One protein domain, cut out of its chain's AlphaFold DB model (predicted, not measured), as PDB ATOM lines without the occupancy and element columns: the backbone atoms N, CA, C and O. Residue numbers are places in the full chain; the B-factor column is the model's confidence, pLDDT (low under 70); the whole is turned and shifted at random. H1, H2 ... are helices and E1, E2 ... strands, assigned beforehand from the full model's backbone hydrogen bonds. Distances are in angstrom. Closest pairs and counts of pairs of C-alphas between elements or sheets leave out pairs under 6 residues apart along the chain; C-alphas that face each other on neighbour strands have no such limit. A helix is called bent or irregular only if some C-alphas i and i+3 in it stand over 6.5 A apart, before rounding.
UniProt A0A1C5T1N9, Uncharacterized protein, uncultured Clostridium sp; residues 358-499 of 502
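This is residues 358 to 499 of the 502 residues of an uncharacterized protein of uncultured Clostridium sp (UniProt A0A1C5T1N9). A strongly twisted sheet of four strands curls round the long helix H1 on one face, while a second long helix, H3, covers E3 and E4 on the other face, making three layers. The short helix H2 and part of the unnamed stretch 426 to 449 make one end of the longest axis, and the turn between E3 and E4 reaches toward the other. The printed part has 142 residues, with three named helices and four named strands in the order H1 H2 E1 E2 E3 E4 H3. The sheet, in the order E1 E2 E3 E4, is a meander, each strand the antiparallel neighbour of the one before, and the class is mixed, helices and strands. The whole is compact, with a radius of gyration of the C-alphas of 15.7 A and spans of 43 by 34 by 29 A.

H1, residues 363 to 380, is on the sheet of E1, residues 393 to 404, E2, residues 414 to 425, E3, residues 450 to 457, and E4, residues 463 to 471. The closest C-alphas of H1 and E1 are those of Leu 373 and Ala 396, 5.7 A apart; those of H1 and E4 are Ala 364 and Val 463, 6.3 A. H2, residues 387 to 392, only grazes the sheet with residues 389 to 392. E1 and E2 form a hairpin at 153 degrees, with N 397 and O 422 2.9 A apart. The hairpin of E2 and E3, at 135 degrees, has N 417 and O 453 at 2.9 A; that of E3 and E4, at 160 degrees, has N 454 and O 467 at 3.0 A. These N and O pairs are within hydrogen-bond range. H3, residues 482 to 498, lies over E3 and E4 at a height over the sheet of 8.5 A, and only just slantwise to the strands, at 58 degrees to E3 on the local plane. Its closest C-alpha pair with E4 is Gly 467 and Ala 495, 4.5 A. H1 and H3 are apart. In H1 and H3 every O i to N i+4 pair is within hydrogen-bond range; in H2, 0 of 2 are, and 1 of 3 O i to N i+3 pairs.

H1 begins at C-alpha 363 (26.931, 27.191, 76.942) and is 25.7 A long. H2, 10.6 A, is irregular: C-alphas 388 and 391 are 7.9 A apart. E1 measures 28.9 A, E2 33.4 A, E3 22.3 A and E4 22.2 A. H3, 24.1 A, ends at C-alpha 498 (9.685, 30.051, 91.457).

The C-alphas farthest apart are those of Phe 429 and Gly 459, 46.7 A. The printed part has no cut. The link from E2 to E3, 24 residues, is long; in it residues 438 to 439 pair antiparallel with 445 to 446. The model's pLDDT is under 70 at residues 386 to 388, 390, 434 to 436, 473 and 475.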
ATOM      1  N   ILE A 358      23.172  38.126  70.073       88.50
ATOM      2  CA  ILE A 358      23.519  37.173  71.130       88.50
ATOM      3  C   ILE A 358      24.975  37.436  71.540       88.50
ATOM      4  O   ILE A 358      25.918  36.903  70.956       88.50
ATOM      5  N   ALA A 359      25.163  38.306  72.533       88.38
ATOM      6  CA  ALA A 359      26.479  38.680  73.059       88.38
ATOM      7  C   ALA A 359      27.034  37.658  74.072       88.38
ATOM      8  O   ALA A 359      28.229  37.654  74.370       88.38
ATOM      9  N   VAL A 360      26.174  36.790  74.613       90.62
ATOM     10  CA  VAL A 360      26.538  35.747  75.581       90.62
ATOM     11  C   VAL A 360      26.932  34.462  74.856       90.62
ATOM     12  O   VAL A 360      26.131  33.877  74.138       90.62
ATOM     13  N   THR A 361      28.154  33.983  75.098       90.44
ATOM     14  CA  THR A 361      28.682  32.731  74.520       90.44
ATOM     15  C   THR A 361      28.851  31.608  75.551       90.44
ATOM     16  O   THR A 361      29.602  30.664  75.311       90.44
ATOM     17  N   ASP A 362      28.232  31.732  76.727       92.25
ATOM     18  CA  ASP A 362      28.287  30.718  77.784       92.25
ATOM     19  C   ASP A 362      27.321  29.556  77.482       92.25
ATOM     20  O   ASP A 362      26.111  29.793  77.436       92.25
ATOM     21  N   PRO A 363      27.800  28.307  77.309       92.88
ATOM     22  CA  PRO A 363      26.931  27.191  76.942       92.88
ATOM     23  C   PRO A 363      25.828  26.901  77.966       92.88
ATOM     24  O   PRO A 363      24.731  26.533  77.563       92.88
ATOM     25  N   ALA A 364      26.089  27.100  79.264       93.69
ATOM     26  CA  ALA A 364      25.104  26.827  80.311       93.69
ATOM     27  C   ALA A 364      23.945  27.843  80.301       93.69
ATOM     28  O   ALA A 364      22.794  27.451  80.471       93.69
ATOM     29  N   THR A 365      24.213  29.130  80.047       94.50
ATOM     30  CA  THR A 365      23.140  30.115  79.809       94.50
ATOM     31  C   THR A 365      22.388  29.839  78.508       94.50
ATOM     32  O   THR A 365      21.176  30.018  78.473       94.50
ATOM     33  N   LEU A 366      23.067  29.402  77.442       94.75
ATOM     34  CA  LEU A 366      22.404  29.119  76.161       94.75
ATOM     35  C   LEU A 366      21.475  27.894  76.249       94.75
ATOM     36  O   LEU A 366      20.339  27.983  75.803       94.75
ATOM     37  N   GLU A 367      21.892  26.814  76.921       95.12
ATOM     38  CA  GLU A 367      21.037  25.645  77.206       95.12
ATOM     39  C   GLU A 367      19.807  26.021  78.061       95.12
ATOM     40  O   GLU A 367      18.709  25.511  77.842       95.12
ATOM     41  N   VAL A 368      19.956  26.975  78.990       96.31
ATOM     42  CA  VAL A 368      18.823  27.559  79.727       96.31
ATOM     43  C   VAL A 368      17.915  28.387  78.812       96.31
ATOM     44  O   VAL A 368      16.698  28.287  78.936       96.31
ATOM     45  N   MET A 369      18.458  29.166  77.870       96.25
ATOM     46  CA  MET A 369      17.631  29.937  76.934       96.25
ATOM     47  C   MET A 369      16.856  29.051  75.952       96.25
ATOM     48  O   MET A 369      15.703  29.365  75.671       96.25
ATOM     49  N   ASP A 370      17.410  27.924  75.498       95.75
ATOM     50  CA  ASP A 370      16.664  26.944  74.691       95.75
ATOM     51  C   ASP A 370      15.435  26.403  75.457       95.75
ATOM     52  O   ASP A 370      14.347  26.248  74.889       95.75
ATOM     53  N   GLN A 371      15.564  26.189  76.776       96.06
ATOM     54  CA  GLN A 371      14.437  25.833  77.646       96.06
ATOM     55  C   GLN A 371      13.461  27.009  77.840       96.06
ATOM     56  O   GLN A 371      12.255  26.798  77.747       96.06
ATOM     57  N   VAL A 372      13.946  28.243  78.032       96.00
ATOM     58  CA  VAL A 372      13.101  29.456  78.122       96.00
ATOM     59  C   VAL A 372      12.250  29.639  76.866       96.00
ATOM     60  O   VAL A 372      11.051  29.879  76.985       96.00
ATOM     61  N   LEU A 373      12.830  29.506  75.667       95.44
ATOM     62  CA  LEU A 373      12.089  29.591  74.400       95.44
ATOM     63  C   LEU A 373      11.004  28.510  74.324       95.44
ATOM     64  O   LEU A 373       9.853  28.810  74.006       95.44
ATOM     65  N   THR A 374      11.358  27.270  74.677       95.44
ATOM     66  CA  THR A 374      10.445  26.116  74.687       95.44
ATOM     67  C   THR A 374       9.269  26.331  75.646       95.44
ATOM     68  O   THR A 374       8.113  26.145  75.261       95.44
ATOM     69  N   ASP A 375       9.548  26.764  76.877       94.69
ATOM     70  CA  ASP A 375       8.540  27.001  77.915       94.69
ATOM     71  C   ASP A 375       7.663  28.218  77.580       94.69
ATOM     72  O   ASP A 375       6.448  28.174  77.772       94.69
ATOM     73  N   THR A 376       8.244  29.275  76.997       92.44
ATOM     74  CA  THR A 376       7.499  30.458  76.531       92.44
ATOM     75  C   THR A 376       6.554  30.094  75.385       92.44
ATOM     76  O   THR A 376       5.375  30.445  75.423       92.44
ATOM     77  N   LEU A 377       7.027  29.343  74.384       92.50
ATOM     78  CA  LEU A 377       6.194  28.882  73.269       92.50
ATOM     79  C   LEU A 377       5.063  27.960  73.751       92.50
ATOM     80  O   LEU A 377       3.937  28.059  73.258       92.50
ATOM     81  N   ALA A 378       5.337  27.104  74.740       91.69
ATOM     82  CA  ALA A 378       4.330  26.256  75.371       91.69
ATOM     83  C   ALA A 378       3.281  27.074  76.147       91.69
ATOM     84  O   ALA A 378       2.089  26.793  76.012       91.69
ATOM     85  N   LEU A 379       3.698  28.103  76.897       89.50
ATOM     86  CA  LEU A 379       2.811  29.031  77.610       89.50
ATOM     87  C   LEU A 379       1.891  29.789  76.641       89.50
ATOM     88  O   LEU A 379       0.674  29.796  76.828       89.50
ATOM     89  N   TRP A 380       2.443  30.341  75.559       87.12
ATOM     90  CA  TRP A 380       1.674  31.037  74.520       87.12
ATOM     91  C   TRP A 380       0.758  30.104  73.712       87.12
ATOM     92  O   TRP A 380      -0.275  30.541  73.212       87.12
ATOM     93  N   ASN A 381       1.053  28.802  73.670       87.62
ATOM     94  CA  ASN A 381       0.145  27.781  73.142       87.62
ATOM     95  C   ASN A 381      -0.995  27.383  74.119       87.62
ATOM     96  O   ASN A 381      -1.882  26.609  73.737       87.62
ATOM     97  N   THR A 382      -1.036  27.890  75.362       85.31
ATOM     98  CA  THR A 382      -2.135  27.588  76.304       85.31
ATOM     99  C   THR A 382      -3.407  28.410  76.026       85.31
ATOM    100  O   THR A 382      -3.315  29.565  75.607       85.31
ATOM    101  N   PRO A 383      -4.618  27.860  76.278       75.25
ATOM    102  CA  PRO A 383      -5.882  28.579  76.071       75.25
ATOM    103  C   PRO A 383      -6.048  29.849  76.905       75.25
ATOM    104  O   PRO A 383      -6.619  30.818  76.414       75.25
ATOM    105  N   ASP A 384      -5.552  29.840  78.141       73.62
ATOM    106  CA  ASP A 384      -5.793  30.919  79.105       73.62
ATOM    107  C   ASP A 384      -4.815  32.102  78.935       73.62
ATOM    108  O   ASP A 384      -5.056  33.168  79.497       73.62
ATOM    109  N   HIS A 385      -3.741  31.932  78.145       74.50
ATOM    110  CA  HIS A 385      -2.707  32.951  77.892       74.50
ATOM    111  C   HIS A 385      -2.693  33.422  76.430       74.50
ATOM    112  O   HIS A 385      -2.812  34.614  76.165       74.50
ATOM    113  N   GLY A 386      -2.619  32.494  75.466       65.00
ATOM    114  CA  GLY A 386      -2.662  32.801  74.025       65.00
ATOM    115  C   GLY A 386      -4.072  32.974  73.446       65.00
ATOM    116  O   GLY A 386      -4.230  33.191  72.243       65.00
ATOM    117  N   GLY A 387      -5.111  32.832  74.276       68.62
ATOM    118  CA  GLY A 387      -6.509  33.033  73.898       68.62
ATOM    119  C   GLY A 387      -6.977  32.129  72.752       68.62
ATOM    120  O   GLY A 387      -6.601  30.955  72.637       68.62
ATOM    121  N   GLU A 388      -7.821  32.677  71.873       67.00
ATOM    122  CA  GLU A 388      -8.340  31.949  70.707       67.00
ATOM    123  C   GLU A 388      -7.228  31.596  69.701       67.00
ATOM    124  O   GLU A 388      -7.265  30.515  69.106       67.00
ATOM    125  N   TYR A 389      -6.199  32.445  69.625       70.12
ATOM    126  CA  TYR A 389      -5.129  32.474  68.623       70.12
ATOM    127  C   TYR A 389      -3.892  31.620  68.931       70.12
ATOM    128  O   TYR A 389      -3.004  31.491  68.093       70.12
ATOM    129  N   ARG A 390      -3.829  30.992  70.110       69.50
ATOM    130  CA  ARG A 390      -2.698  30.172  70.601       69.50
ATOM    131  C   ARG A 390      -2.083  29.180  69.592       69.50
ATOM    132  O   ARG A 390      -0.908  28.863  69.697       69.50
ATOM    133  N   ALA A 391      -2.865  28.684  68.627       71.81
ATOM    134  CA  ALA A 391      -2.420  27.719  67.619       71.81
ATOM    135  C   ALA A 391      -1.595  28.340  66.474       71.81
ATOM    136  O   ALA A 391      -1.002  27.600  65.693       71.81
ATOM    137  N   SER A 392      -1.559  29.670  66.368       82.12
ATOM    138  CA  SER A 392      -0.786  30.392  65.355       82.12
ATOM    139  C   SER A 392       0.702  30.509  65.707       82.12
ATOM    140  O   SER A 392       1.485  30.848  64.829       82.12
ATOM    141  N   TYR A 393       1.119  30.226  66.949       88.38
ATOM    142  CA  TYR A 393       2.519  30.315  67.395       88.38
ATOM    143  C   TYR A 393       3.276  29.027  67.060       88.38
ATOM    144  O   TYR A 393       3.126  28.013  67.746       88.38
ATOM    145  N   LEU A 394       4.080  29.078  65.996       91.44
ATOM    146  CA  LEU A 394       4.755  27.915  65.413       91.44
ATOM    147  C   LEU A 394       6.143  27.652  66.013       91.44
ATOM    148  O   LEU A 394       6.539  26.496  66.148       91.44
ATOM    149  N   ASP A 395       6.879  28.716  66.336       93.75
ATOM    150  CA  ASP A 395       8.256  28.681  66.847       93.75
ATOM    151  C   ASP A 395       8.557  29.965  67.649       93.75
ATOM    152  O   ASP A 395       7.869  30.976  67.489       93.75
ATOM    153  N   ALA A 396       9.583  29.944  68.499       93.19
ATOM    154  CA  ALA A 396      10.046  31.096  69.273       93.19
ATOM    155  C   ALA A 396      11.576  31.171  69.221       93.19
ATOM    156  O   ALA A 396      12.259  30.231  69.618       93.19
ATOM    157  N   GLN A 397      12.120  32.290  68.740       93.31
ATOM    158  CA  GLN A 397      13.542  32.413  68.416       93.31
ATOM    159  C   GLN A 397      14.206  33.535  69.207       93.31
ATOM    160  O   GLN A 397      13.736  34.669  69.195       93.31
ATOM    161  N   LEU A 398      15.342  33.235  69.841       93.25
ATOM    162  CA  LEU A 398      16.169  34.224  70.532       93.25
ATOM    163  C   LEU A 398      16.742  35.238  69.530       93.25
ATOM    164  O   LEU A 398      17.493  34.867  68.623       93.25
ATOM    165  N   THR A 399      16.418  36.516  69.705       90.50
ATOM    166  CA  THR A 399      16.845  37.616  68.821       90.50
ATOM    167  C   THR A 399      17.898  38.506  69.470       90.50
ATOM    168  O   THR A 399      18.819  38.947  68.780       90.50
ATOM    169  N   ALA A 400      17.864  38.685  70.792       89.75
ATOM    170  CA  ALA A 400      18.951  39.310  71.542       89.75
ATOM    171  C   ALA A 400      19.189  38.620  72.891       89.75
ATOM    172  O   ALA A 400      18.256  38.136  73.527       89.75
ATOM    173  N   LEU A 401      20.446  38.608  73.345       93.25
ATOM    174  CA  LEU A 401      20.826  38.146  74.681       93.25
ATOM    175  C   LEU A 401      22.091  38.870  75.148       93.25
ATOM    176  O   LEU A 401      23.172  38.664  74.590       93.25
ATOM    177  N   SER A 402      21.964  39.686  76.193       91.62
ATOM    178  CA  SER A 402      23.067  40.453  76.782       91.62
ATOM    179  C   SER A 402      23.149  40.244  78.291       91.62
ATOM    180  O   SER A 402      22.144  40.326  78.992       91.62
ATOM    181  N   LEU A 403      24.364  40.013  78.798       92.38
ATOM    182  CA  LEU A 403      24.653  40.091  80.232       92.38
ATOM    183  C   LEU A 403      24.515  41.550  80.687       92.38
ATOM    184  O   LEU A 403      25.062  42.448  80.048       92.38
ATOM    185  N   LEU A 404      23.806  41.767  81.790       90.31
ATOM    186  CA  LEU A 404      23.635  43.073  82.419       90.31
ATOM    187  C   LEU A 404      24.494  43.165  83.683       90.31
ATOM    188  O   LEU A 404      24.774  42.160  84.332       90.31
ATOM    189  N   GLU A 405      24.878  44.383  84.054       86.31
ATOM    190  CA  GLU A 405      25.422  44.688  85.379       86.31
ATOM    191  C   GLU A 405      24.236  44.809  86.358       86.31
ATOM    192  O   GLU A 405      23.436  45.736  86.203       86.31
ATOM    193  N   PRO A 406      24.029  43.865  87.298       81.62
ATOM    194  CA  PRO A 406      22.866  43.891  88.179       81.62
ATOM    195  C   PRO A 406      23.009  44.972  89.266       81.62
ATOM    196  O   PRO A 406      24.128  45.267  89.695       81.62
ATOM    197  N   PRO A 407      21.903  45.540  89.781       79.38
ATOM    198  CA  PRO A 407      21.955  46.353  90.993       79.38
ATOM    199  C   PRO A 407      22.473  45.528  92.190       79.38
ATOM    200  O   PRO A 407      22.084  44.373  92.369       79.38
ATOM    201  N   GLU A 408      23.306  46.148  93.038       77.19
ATOM    202  CA  GLU A 408      24.005  45.504  94.172       77.19
ATOM    203  C   GLU A 408      23.155  44.546  95.047       77.19
ATOM    204  O   GLU A 408      23.689  43.506  95.442       77.19
ATOM    205  N   PRO A 409      21.859  44.806  95.349       80.25
ATOM    206  CA  PRO A 409      21.057  43.928  96.209       80.25
ATOM    207  C   PRO A 409      20.835  42.495  95.695       80.25
ATOM    208  O   PRO A 409      20.395  41.656  96.479       80.25
ATOM    209  N   LEU A 410      21.124  42.195  94.421       81.19
ATOM    210  CA  LEU A 410      21.011  40.835  93.871       81.19
ATOM    211  C   LEU A 410      22.161  39.898  94.279       81.19
ATOM    212  O   LEU A 410      21.963  38.685  94.333       81.19
ATOM    213  N   GLY A 411      23.329  40.453  94.618       81.44
ATOM    214  CA  GLY A 411      24.499  39.706  95.083       81.44
ATOM    215  C   GLY A 411      25.279  38.940  94.001       81.44
ATOM    216  O   GLY A 411      24.751  38.514  92.976       81.44
ATOM    217  N   ASP A 412      26.568  38.724  94.276       82.62
ATOM    218  CA  ASP A 412      27.589  38.255  93.320       82.62
ATOM    219  C   ASP A 412      27.323  36.881  92.661       82.62
ATOM    220  O   ASP A 412      27.983  36.526  91.684       82.62
ATOM    221  N   SER A 413      26.401  36.075  93.199       87.44
ATOM    222  CA  SER A 413      26.054  34.746  92.673       87.44
ATOM    223  C   SER A 413      24.935  34.754  91.627       87.44
ATOM    224  O   SER A 413      24.673  33.709  91.027       87.44
ATOM    225  N   VAL A 414      24.264  35.889  91.405       91.69
ATOM    226  CA  VAL A 414      23.171  36.017  90.429       91.69
ATOM    227  C   VAL A 414      23.668  36.726  89.172       91.69
ATOM    228  O   VAL A 414      23.987  37.913  89.188       91.69
ATOM    229  N   ALA A 415      23.683  36.005  88.052       93.12
ATOM    230  CA  ALA A 415      23.829  36.603  86.734       93.12
ATOM    231  C   ALA A 415      22.456  37.071  86.228       93.12
ATOM    232  O   ALA A 415      21.472  36.330  86.298       93.12
ATOM    233  N   LEU A 416      22.401  38.295  85.704       93.44
ATOM    234  CA  LEU A 416      21.203  38.905  85.132       93.44
ATOM    235  C   LEU A 416      21.410  39.117  83.632       93.44
ATOM    236  O   LEU A 416      22.409  39.709  83.222       93.44
ATOM    237  N   TYR A 417      20.454  38.682  82.818       93.81
ATOM    238  CA  TYR A 417      20.485  38.872  81.372       93.81
ATOM    239  C   TYR A 417      19.219  39.580  80.902       93.81
ATOM    240  O   TYR A 417      18.122  39.213  81.318       93.81
ATOM    241  N   GLY A 418      19.372  40.560  80.015       92.38
ATOM    242  CA  GLY A 418      18.275  41.075  79.200       92.38
ATOM    243  C   GLY A 418      18.207  40.268  77.909       92.38
ATOM    244  O   GLY A 418      19.251  40.016  77.292       92.38
ATOM    245  N   TYR A 419      17.008  39.848  77.511       92.25
ATOM    246  CA  TYR A 419      16.797  39.101  76.275       92.25
ATOM    247  C   TYR A 419      15.575  39.601  75.501       92.25
ATOM    248  O   TYR A 419      14.685  40.246  76.051       92.25
ATOM    249  N   ASP A 420      15.553  39.282  74.213       90.94
ATOM    250  CA  ASP A 420      14.427  39.487  73.303       90.94
ATOM    251  C   ASP A 420      14.205  38.195  72.507       90.94
ATOM    252  O   ASP A 420      15.162  37.458  72.233       90.94
ATOM    253  N   LEU A 421      12.950  37.911  72.161       91.62
ATOM    254  CA  LEU A 421      12.580  36.789  71.305       91.62
ATOM    255  C   LEU A 421      11.499  37.199  70.307       91.62
ATOM    256  O   LEU A 421      10.565  37.925  70.648       91.62
ATOM    257  N   GLY A 422      11.629  36.686  69.088       91.75
ATOM    258  CA  GLY A 422      10.633  36.811  68.032       91.75
ATOM    259  C   GLY A 422       9.881  35.495  67.848       91.75
ATOM    260  O   GLY A 422      10.492  34.446  67.623       91.75
ATOM    261  N   PHE A 423       8.552  35.539  67.913       92.12
ATOM    262  CA  PHE A 423       7.692  34.409  67.571       92.12
ATOM    263  C   PHE A 423       7.543  34.276  66.053       92.12
ATOM    264  O   PHE A 423       7.234  35.251  65.369       92.12
ATOM    265  N   VAL A 424       7.672  33.060  65.528       92.88
ATOM    266  CA  VAL A 424       7.206  32.739  64.173       92.88
ATOM    267  C   VAL A 424       5.716  32.431  64.262       92.88
ATOM    268  O   VAL A 424       5.312  31.498  64.961       92.88
ATOM    269  N   VAL A 425       4.903  33.218  63.559       88.81
ATOM    270  CA  VAL A 425       3.440  33.117  63.582       88.81
ATOM    271  C   VAL A 425       2.934  32.677  62.206       88.81
ATOM    272  O   VAL A 425       3.400  33.197  61.196       88.81
ATOM    273  N   ASP A 426       1.991  31.731  62.163       85.69
ATOM    274  CA  ASP A 426       1.350  31.235  60.926       85.69
ATOM    275  C   ASP A 426       0.630  32.369  60.167       85.69
ATOM    276  O   ASP A 426       0.699  32.465  58.943       85.69
ATOM    277  N   ASP A 427       0.005  33.278  60.921       84.31
ATOM    278  CA  ASP A 427      -0.568  34.531  60.436       84.31
ATOM    279  C   ASP A 427      -0.549  35.604  61.545       84.31
ATOM    280  O   ASP A 427      -1.165  35.439  62.604       84.31
ATOM    281  N   LEU A 428       0.141  36.718  61.264       85.44
ATOM    282  CA  LEU A 428       0.326  37.884  62.138       85.44
ATOM    283  C   LEU A 428      -0.975  38.618  62.520       85.44
ATOM    284  O   LEU A 428      -0.966  39.371  63.495       85.44
ATOM    285  N   PHE A 429      -2.094  38.404  61.821       82.06
ATOM    286  CA  PHE A 429      -3.397  38.948  62.239       82.06
ATOM    287  C   PHE A 429      -3.883  38.359  63.570       82.06
ATOM    288  O   PHE A 429      -4.621  38.999  64.311       82.06
ATOM    289  N   ASN A 430      -3.399  37.165  63.915       78.31
ATOM    290  CA  ASN A 430      -3.730  36.456  65.149       78.31
ATOM    291  C   ASN A 430      -2.771  36.801  66.313       78.31
ATOM    292  O   ASN A 430      -2.843  36.201  67.388       78.31
ATOM    293  N   ALA A 431      -1.847  37.749  66.123       78.81
ATOM    294  CA  ALA A 431      -0.993  38.255  67.195       78.81
ATOM    295  C   ALA A 431      -1.732  39.315  68.050       78.81
ATOM    296  O   ALA A 431      -2.485  40.119  67.502       78.81
ATOM    297  N   PRO A 432      -1.550  39.357  69.386       73.56
ATOM    298  CA  PRO A 432      -2.217  40.318  70.261       73.56
ATOM    299  C   PRO A 432      -1.489  41.668  70.241       73.56
ATOM    300  O   PRO A 432      -0.733  41.990  71.156       73.56
ATOM    301  N   TRP A 433      -1.730  42.448  69.189       70.31
ATOM    302  CA  TRP A 433      -1.182  43.792  69.005       70.31
ATOM    303  C   TRP A 433      -1.480  44.703  70.208       70.31
ATOM    304  O   TRP A 433      -2.625  45.087  70.442       70.31
ATOM    305  N   ALA A 434      -0.432  45.045  70.960       63.12
ATOM    306  CA  ALA A 434      -0.457  45.974  72.088       63.12
ATOM    307  C   ALA A 434       0.570  47.103  71.881       63.12
ATOM    308  O   ALA A 434       1.451  46.992  71.033       63.12
ATOM    309  N   ASP A 435       0.499  48.165  72.690       54.22
ATOM    310  CA  ASP A 435       1.198  49.457  72.499       54.22
ATOM    311  C   ASP A 435       2.730  49.406  72.294       54.22
ATOM    312  O   ASP A 435       3.328  50.391  71.868       54.22
ATOM    313  N   SER A 436       3.384  48.288  72.627       69.38
ATOM    314  CA  SER A 436       4.837  48.088  72.466       69.38
ATOM    315  C   SER A 436       5.211  46.997  71.455       69.38
ATOM    316  O   SER A 436       6.391  46.816  71.152       69.38
ATOM    317  N   SER A 437       4.229  46.263  70.933       77.56
ATOM    318  CA  SER A 437       4.446  45.102  70.075       77.56
ATOM    319  C   SER A 437       4.866  45.514  68.663       77.56
ATOM    320  O   SER A 437       4.390  46.508  68.119       77.56
ATOM    321  N   TRP A 438       5.779  44.752  68.064       83.69
ATOM    322  CA  TRP A 438       6.400  45.087  66.780       83.69
ATOM    323  C   TRP A 438       6.742  43.829  65.973       83.69
ATOM    324  O   TRP A 438       6.635  42.706  66.470       83.69
ATOM    325  N   VAL A 439       7.130  44.013  64.709       88.25
ATOM    326  CA  VAL A 439       7.522  42.918  63.809       88.25
ATOM    327  C   VAL A 439       8.874  43.216  63.178       88.25
ATOM    328  O   VAL A 439       9.136  44.337  62.737       88.25
ATOM    329  N   ASP A 440       9.740  42.209  63.139       90.12
ATOM    330  CA  ASP A 440      11.121  42.352  62.685       90.12
ATOM    331  C   ASP A 440      11.321  42.117  61.178       90.12
ATOM    332  O   ASP A 440      10.414  41.699  60.454       90.12
ATOM    333  N   SER A 441      12.545  42.340  60.686       88.06
ATOM    334  CA  SER A 441      12.922  42.100  59.284       88.06
ATOM    335  C   SER A 441      12.685  40.664  58.783       88.06
ATOM    336  O   SER A 441      12.722  40.430  57.570       88.06
ATOM    337  N   GLN A 442      12.414  39.701  59.667       89.38
ATOM    338  CA  GLN A 442      12.141  38.296  59.361       89.38
ATOM    339  C   GLN A 442      10.646  37.942  59.497       89.38
ATOM    340  O   GLN A 442      10.289  36.775  59.353       89.38
ATOM    341  N   LEU A 443       9.780  38.946  59.700       90.19
ATOM    342  CA  LEU A 443       8.345  38.820  59.981       90.19
ATOM    343  C   LEU A 443       8.024  38.052  61.278       90.19
ATOM    344  O   LEU A 443       6.922  37.520  61.429       90.19
ATOM    345  N   ARG A 444       8.956  38.019  62.239       91.88
ATOM    346  CA  ARG A 444       8.691  37.497  63.584       91.88
ATOM    347  C   ARG A 444       7.979  38.549  64.423       91.88
ATOM    348  O   ARG A 444       8.283  39.737  64.338       91.88
ATOM    349  N   TYR A 445       7.037  38.098  65.243       90.94
ATOM    350  CA  TYR A 445       6.265  38.932  66.157       90.94
ATOM    351  C   TYR A 445       6.975  39.079  67.506       90.94
ATOM    352  O   TYR A 445       7.313  38.080  68.143       90.94
ATOM    353  N   HIS A 446       7.140  40.317  67.962       88.56
ATOM    354  CA  HIS A 446       7.734  40.663  69.249       88.56
ATOM    355  C   HIS A 446       6.699  41.352  70.136       88.56
ATOM    356  O   HIS A 446       5.994  42.263  69.704       88.56
ATOM    357  N   THR A 447       6.642  40.967  71.410       78.94
ATOM    358  CA  THR A 447       5.665  41.529  72.358       78.94
ATOM    359  C   THR A 447       5.984  42.960  72.789       78.94
ATOM    360  O   THR A 447       5.069  43.667  73.205       78.94
ATOM    361  N   GLY A 448       7.251  43.386  72.691       71.81
ATOM    362  CA  GLY A 448       7.729  44.701  73.142       71.81
ATOM    363  C   GLY A 448       8.060  44.801  74.634       71.81
ATOM    364  O   GLY A 448       8.490  45.851  75.110       71.81
ATOM    365  N   LEU A 449       7.872  43.718  75.389       72.12
ATOM    366  CA  LEU A 449       8.045  43.691  76.840       72.12
ATOM    367  C   LEU A 449       9.518  43.437  77.192       72.12
ATOM    368  O   LEU A 449      10.101  42.468  76.711       72.12
ATOM    369  N   ASN A 450      10.122  44.264  78.058       82.38
ATOM    370  CA  ASN A 450      11.506  44.033  78.494       82.38
ATOM    371  C   ASN A 450      11.570  42.733  79.318       82.38
ATOM    372  O   ASN A 450      11.064  42.691  80.446       82.38
ATOM    373  N   ALA A 451      12.183  41.694  78.750       90.31
ATOM    374  CA  ALA A 451      12.279  40.371  79.349       90.31
ATOM    375  C   ALA A 451      13.670  40.117  79.945       90.31
ATOM    376  O   ALA A 451      14.703  40.467  79.364       90.31
ATOM    377  N   TYR A 452      13.686  39.497  81.125       94.00
ATOM    378  CA  TYR A 452      14.898  39.267  81.899       94.00
ATOM    379  C   TYR A 452      14.995  37.821  82.360       94.00
ATOM    380  O   TYR A 452      14.018  37.240  82.829       94.00
ATOM    381  N   LEU A 453      16.200  37.260  82.275       95.69
ATOM    382  CA  LEU A 453      16.570  35.992  82.895       95.69
ATOM    383  C   LEU A 453      17.435  36.292  84.123       95.69
ATOM    384  O   LEU A 453      18.516  36.871  83.994       95.69
ATOM    385  N   ALA A 454      16.995  35.843  85.297       95.31
ATOM    386  CA  ALA A 454      17.856  35.716  86.467       95.31
ATOM    387  C   ALA A 454      18.387  34.276  86.544       95.31
ATOM    388  O   ALA A 454      17.611  33.325  86.430       95.31
ATOM    389  N   ALA A 455      19.696  34.106  86.749       95.38
ATOM    390  CA  ALA A 455      20.347  32.800  86.848       95.38
ATOM    391  C   ALA A 455      21.351  32.751  88.015       95.38
ATOM    392  O   ALA A 455      22.355  33.465  88.022       95.38
ATOM    393  N   GLU A 456      21.111  31.872  88.987       94.69
ATOM    394  CA  GLU A 456      22.040  31.583  90.083       94.69
ATOM    395  C   GLU A 456      23.186  30.701  89.563       94.69
ATOM    396  O   GLU A 456      22.948  29.616  89.020       94.69
ATOM    397  N   ARG A 457      24.436  31.155  89.706       92.38
ATOM    398  CA  ARG A 457      25.619  30.476  89.155       92.38
ATOM    399  C   ARG A 457      26.349  29.633  90.198       92.38
ATOM    400  O   ARG A 457      26.648  30.085  91.301       92.38
ATOM    401  N   GLY A 458      26.698  28.408  89.812       90.00
ATOM    402  CA  GLY A 458      27.572  27.530  90.581       90.00
ATOM    403  C   GLY A 458      29.040  27.947  90.476       90.00
ATOM    404  O   GLY A 458      29.479  28.503  89.472       90.00
ATOM    405  N   GLY A 459      29.834  27.627  91.504       83.38
ATOM    406  CA  GLY A 459      31.281  27.909  91.531       83.38
ATOM    407  C   GLY A 459      32.120  27.107  90.522       83.38
ATOM    408  O   GLY A 459      33.326  27.320  90.421       83.38
ATOM    409  N   ASP A 460      31.497  26.184  89.789       86.12
ATOM    410  CA  ASP A 460      32.039  25.456  88.637       86.12
ATOM    411  C   ASP A 460      31.639  26.076  87.283       86.12
ATOM    412  O   ASP A 460      32.079  25.602  86.237       86.12
ATOM    413  N   GLY A 461      30.825  27.136  87.297       82.69
ATOM    414  CA  GLY A 461      30.259  27.764  86.109       82.69
ATOM    415  C   GLY A 461      28.918  27.179  85.657       82.69
ATOM    416  O   GLY A 461      28.411  27.625  84.636       82.69
ATOM    417  N   SER A 462      28.305  26.237  86.378       91.38
ATOM    418  CA  SER A 462      26.937  25.778  86.078       91.38
ATOM    419  C   SER A 462      25.874  26.855  86.364       91.38
ATOM    420  O   SER A 462      26.134  27.836  87.068       91.38
ATOM    421  N   VAL A 463      24.660  26.675  85.831       94.75
ATOM    422  CA  VAL A 463      23.450  27.359  86.317       94.75
ATOM    423  C   VAL A 463      22.749  26.417  87.297       94.75
ATOM    424  O   VAL A 463      22.410  25.292  86.935       94.75
ATOM    425  N   LEU A 464      22.561  26.856  88.542       93.88
ATOM    426  CA  LEU A 464      21.940  26.062  89.611       93.88
ATOM    427  C   LEU A 464      20.421  26.242  89.652       93.88
ATOM    428  O   LEU A 464      19.683  25.289  89.905       93.88
ATOM    429  N   ARG A 465      19.964  27.476  89.415       94.75
ATOM    430  CA  ARG A 465      18.559  27.888  89.356       94.75
ATOM    431  C   ARG A 465      18.421  29.004  88.334       94.75
ATOM    432  O   ARG A 465      19.336  29.810  88.182       94.75
ATOM    433  N   TRP A 466      17.273  29.081  87.680       96.69
ATOM    434  CA  TRP A 466      16.942  30.176  86.777       96.69
ATOM    435  C   TRP A 466      15.440  30.437  86.786       96.69
ATOM    436  O   TRP A 466      14.660  29.518  87.033       96.69
ATOM    437  N   GLY A 467      15.049  31.668  86.479       97.06
ATOM    438  CA  GLY A 467      13.666  32.035  86.193       97.06
ATOM    439  C   GLY A 467      13.612  33.329  85.394       97.06
ATOM    440  O   GLY A 467      14.520  34.162  85.505       97.06
ATOM    441  N   THR A 468      12.569  33.498  84.586       95.94
ATOM    442  CA  THR A 468      12.342  34.743  83.846       95.94
ATOM    443  C   THR A 468      11.291  35.616  84.517       95.94
ATOM    444  O   THR A 468      10.499  35.149  85.342       95.94
ATOM    445  N   PHE A 469      11.334  36.907  84.199       92.31
ATOM    446  CA  PHE A 469      10.346  37.904  84.597       92.31
ATOM    447  C   PHE A 469      10.337  39.065  83.593       92.31
ATOM    448  O   PHE A 469      11.297  39.278  82.846       92.31
ATOM    449  N   LEU A 470       9.256  39.842  83.606       87.75
ATOM    450  CA  LEU A 470       9.099  41.051  82.798       87.75
ATOM    451  C   LEU A 470       9.212  42.297  83.684       87.75
ATOM    452  O   LEU A 470       8.802  42.280  84.847       87.75
ATOM    453  N   HIS A 471       9.731  43.402  83.144       82.44
ATOM    454  CA  HIS A 471       9.782  44.674  83.874       82.44
ATOM    455  C   HIS A 471       9.494  45.884  82.978       82.44
ATOM    456  O   HIS A 471       9.872  45.920  81.808       82.44
ATOM    457  N   LYS A 472       8.831  46.911  83.530       70.94
ATOM    458  CA  LYS A 472       8.473  48.128  82.776       70.94
ATOM    459  C   LYS A 472       9.674  49.030  82.478       70.94
ATOM    460  O   LYS A 472       9.698  49.688  81.447       70.94
ATOM    461  N   CYS A 473      10.659  49.059  83.374       69.06
ATOM    462  CA  CYS A 473      11.854  49.894  83.245       69.06
ATOM    463  C   CYS A 473      13.043  49.068  82.737       69.06
ATOM    464  O   CYS A 473      13.251  47.950  83.217       69.06
ATOM    465  N   SER A 474      13.830  49.655  81.832       71.44
ATOM    466  CA  SER A 474      15.063  49.088  81.263       71.44
ATOM    467  C   SER A 474      16.332  49.801  81.768       71.44
ATOM    468  O   SER A 474      16.228  50.894  82.337       71.44
ATOM    469  N   PRO A 475      17.531  49.203  81.599       66.69
ATOM    470  CA  PRO A 475      18.810  49.828  81.952       66.69
ATOM    471  C   PRO A 475      19.006  51.208  81.284       66.69
ATOM    472  O   PRO A 475      18.435  51.450  80.221       66.69
ATOM    473  N   PRO A 476      19.846  52.106  81.841       73.06
ATOM    474  CA  PRO A 476      20.822  51.868  82.909       73.06
ATOM    475  C   PRO A 476      20.241  51.978  84.328       73.06
ATOM    476  O   PRO A 476      19.664  52.995  84.698       73.06
ATOM    477  N   PHE A 477      20.502  50.981  85.180       76.94
ATOM    478  CA  PHE A 477      20.043  50.975  86.581       76.94
ATOM    479  C   PHE A 477      20.658  52.089  87.454       76.94
ATOM    480  O   PHE A 477      20.145  52.391  88.528       76.94
ATOM    481  N   GLY A 478      21.753  52.716  87.007       74.31
ATOM    482  CA  GLY A 478      22.437  53.792  87.735       74.31
ATOM    483  C   GLY A 478      21.660  55.111  87.833       74.31
ATOM    484  O   GLY A 478      22.025  55.957  88.644       74.31
ATOM    485  N   SER A 479      20.596  55.297  87.041       78.25
ATOM    486  CA  SER A 479      19.668  56.433  87.169       78.25
ATOM    487  C   SER A 479      18.437  56.127  88.029       78.25
ATOM    488  O   SER A 479      17.659  57.034  88.312       78.25
ATOM    489  N   TRP A 480      18.242  54.870  88.435       81.25
ATOM    490  CA  TRP A 480      17.063  54.439  89.182       81.25
ATOM    491  C   TRP A 480      17.190  54.799  90.667       81.25
ATOM    492  O   TRP A 480      18.268  54.686  91.268       81.25
ATOM    493  N   ASP A 481      16.078  55.170  91.297       85.88
ATOM    494  CA  ASP A 481      16.015  55.333  92.748       85.88
ATOM    495  C   ASP A 481      16.096  53.982  93.496       85.88
ATOM    496  O   ASP A 481      16.269  52.906  92.912       85.88
ATOM    497  N   GLU A 482      16.076  54.048  94.827       85.31
ATOM    498  CA  GLU A 482      16.211  52.875  95.691       85.31
ATOM    499  C   GLU A 482      14.951  51.992  95.694       85.31
ATOM    500  O   GLU A 482      15.067  50.777  95.853       85.31
ATOM    501  N   GLU A 483      13.769  52.560  95.438       86.44
ATOM    502  CA  GLU A 483      12.503  51.825  95.374       86.44
ATOM    503  C   GLU A 483      12.423  51.002  94.083       86.44
ATOM    504  O   GLU A 483      12.199  49.792  94.144       86.44
ATOM    505  N   MET A 484      12.737  51.600  92.928       83.38
ATOM    506  CA  MET A 484      12.823  50.899  91.640       83.38
ATOM    507  C   MET A 484      13.871  49.776  91.666       83.38
ATOM    508  O   MET A 484      13.605  48.662  91.206       83.38
ATOM    509  N   ARG A 485      15.061  50.032  92.236       85.94
ATOM    510  CA  ARG A 485      16.111  49.007  92.388       85.94
ATOM    511  C   ARG A 485      15.688  47.879  93.331       85.94
ATOM    512  O   ARG A 485      15.977  46.716  93.041       85.94
ATOM    513  N   SER A 486      14.989  48.192  94.421       86.50
ATOM    514  CA  SER A 486      14.452  47.202  95.362       86.50
ATOM    515  C   SER A 486      13.349  46.343  94.728       86.50
ATOM    516  O   SER A 486      13.399  45.112  94.809       86.50
ATOM    517  N   ALA A 487      12.403  46.964  94.017       86.75
ATOM    518  CA  ALA A 487      11.315  46.279  93.323       86.75
ATOM    519  C   ALA A 487      11.841  45.295  92.264       86.75
ATOM    520  O   ALA A 487      11.486  44.118  92.288       86.75
ATOM    521  N   PHE A 488      12.760  45.733  91.401       90.19
ATOM    522  CA  PHE A 488      13.373  44.871  90.385       90.19
ATOM    523  C   PHE A 488      14.168  43.709  90.993       90.19
ATOM    524  O   PHE A 488      14.037  42.567  90.550       90.19
ATOM    525  N   SER A 489      14.954  43.979  92.043       89.81
ATOM    526  CA  SER A 489      15.700  42.935  92.759       89.81
ATOM    527  C   SER A 489      14.755  41.904  93.391       89.81
ATOM    528  O   SER A 489      15.053  40.713  93.390       89.81
ATOM    529  N   THR A 490      13.587  42.348  93.866       91.12
ATOM    530  CA  THR A 490      12.530  41.481  94.409       91.12
ATOM    531  C   THR A 490      11.896  40.606  93.321       91.12
ATOM    532  O   THR A 490      11.753  39.402  93.527       91.12
ATOM    533  N   SER A 491      11.588  41.157  92.139       92.06
ATOM    534  CA  SER A 491      11.079  40.376  90.998       92.06
ATOM    535  C   SER A 491      12.069  39.302  90.541       92.06
ATOM    536  O   SER A 491      11.690  38.144  90.376       92.06
ATOM    537  N   ALA A 492      13.352  39.650  90.404       92.69
ATOM    538  CA  ALA A 492      14.403  38.702  90.039       92.69
ATOM    539  C   ALA A 492      14.620  37.612  91.110       92.69
ATOM    540  O   ALA A 492      14.819  36.444  90.769       92.69
ATOM    541  N   ALA A 493      14.526  37.957  92.400       92.00
ATOM    542  CA  ALA A 493      14.574  36.982  93.487       92.00
ATOM    543  C   ALA A 493      13.380  36.011  93.439       92.00
ATOM    544  O   ALA A 493      13.582  34.797  93.485       92.00
ATOM    545  N   HIS A 494      12.152  36.509  93.262       93.81
ATOM    546  CA  HIS A 494      10.969  35.655  93.125       93.81
ATOM    547  C   HIS A 494      11.005  34.779  91.863       93.81
ATOM    548  O   HIS A 494      10.582  33.624  91.921       93.81
ATOM    549  N   ALA A 495      11.571  35.266  90.754       94.62
ATOM    550  CA  ALA A 495      11.799  34.455  89.559       94.62
ATOM    551  C   ALA A 495      12.736  33.266  89.848       94.62
ATOM    552  O   ALA A 495      12.417  32.135  89.484       94.62
ATOM    553  N   LEU A 496      13.841  33.480  90.577       94.25
ATOM    554  CA  LEU A 496      14.745  32.407  91.025       94.25
ATOM    555  C   LEU A 496      14.093  31.448  92.038       94.25
ATOM    556  O   LEU A 496      14.365  30.242  92.017       94.25
ATOM    557  N   GLU A 497      13.236  31.957  92.930       93.94
ATOM    558  CA  GLU A 497      12.485  31.142  93.892       93.94
ATOM    559  C   GLU A 497      11.480  30.212  93.202       93.94
ATOM    560  O   GLU A 497      11.444  29.021  93.522       93.94
ATOM    561  N   ARG A 498      10.703  30.751  92.253       93.50
ATOM    562  CA  ARG A 498       9.685  30.051  91.457       93.50
ATOM    563  C   ARG A 498      10.306  29.060  90.470       93.50
ATOM    564  O   ARG A 498       9.925  27.892  90.450       93.50
ATOM    565  N   GLY A 499      11.273  29.538  89.691       93.19
ATOM    566  CA  GLY A 499      11.825  28.870  88.518       93.19
ATOM    567  C   GLY A 499      10.906  28.914  87.289       93.19
ATOM    568  O   GLY A 499       9.691  29.039  87.419       93.19
TER     569      GLY A 499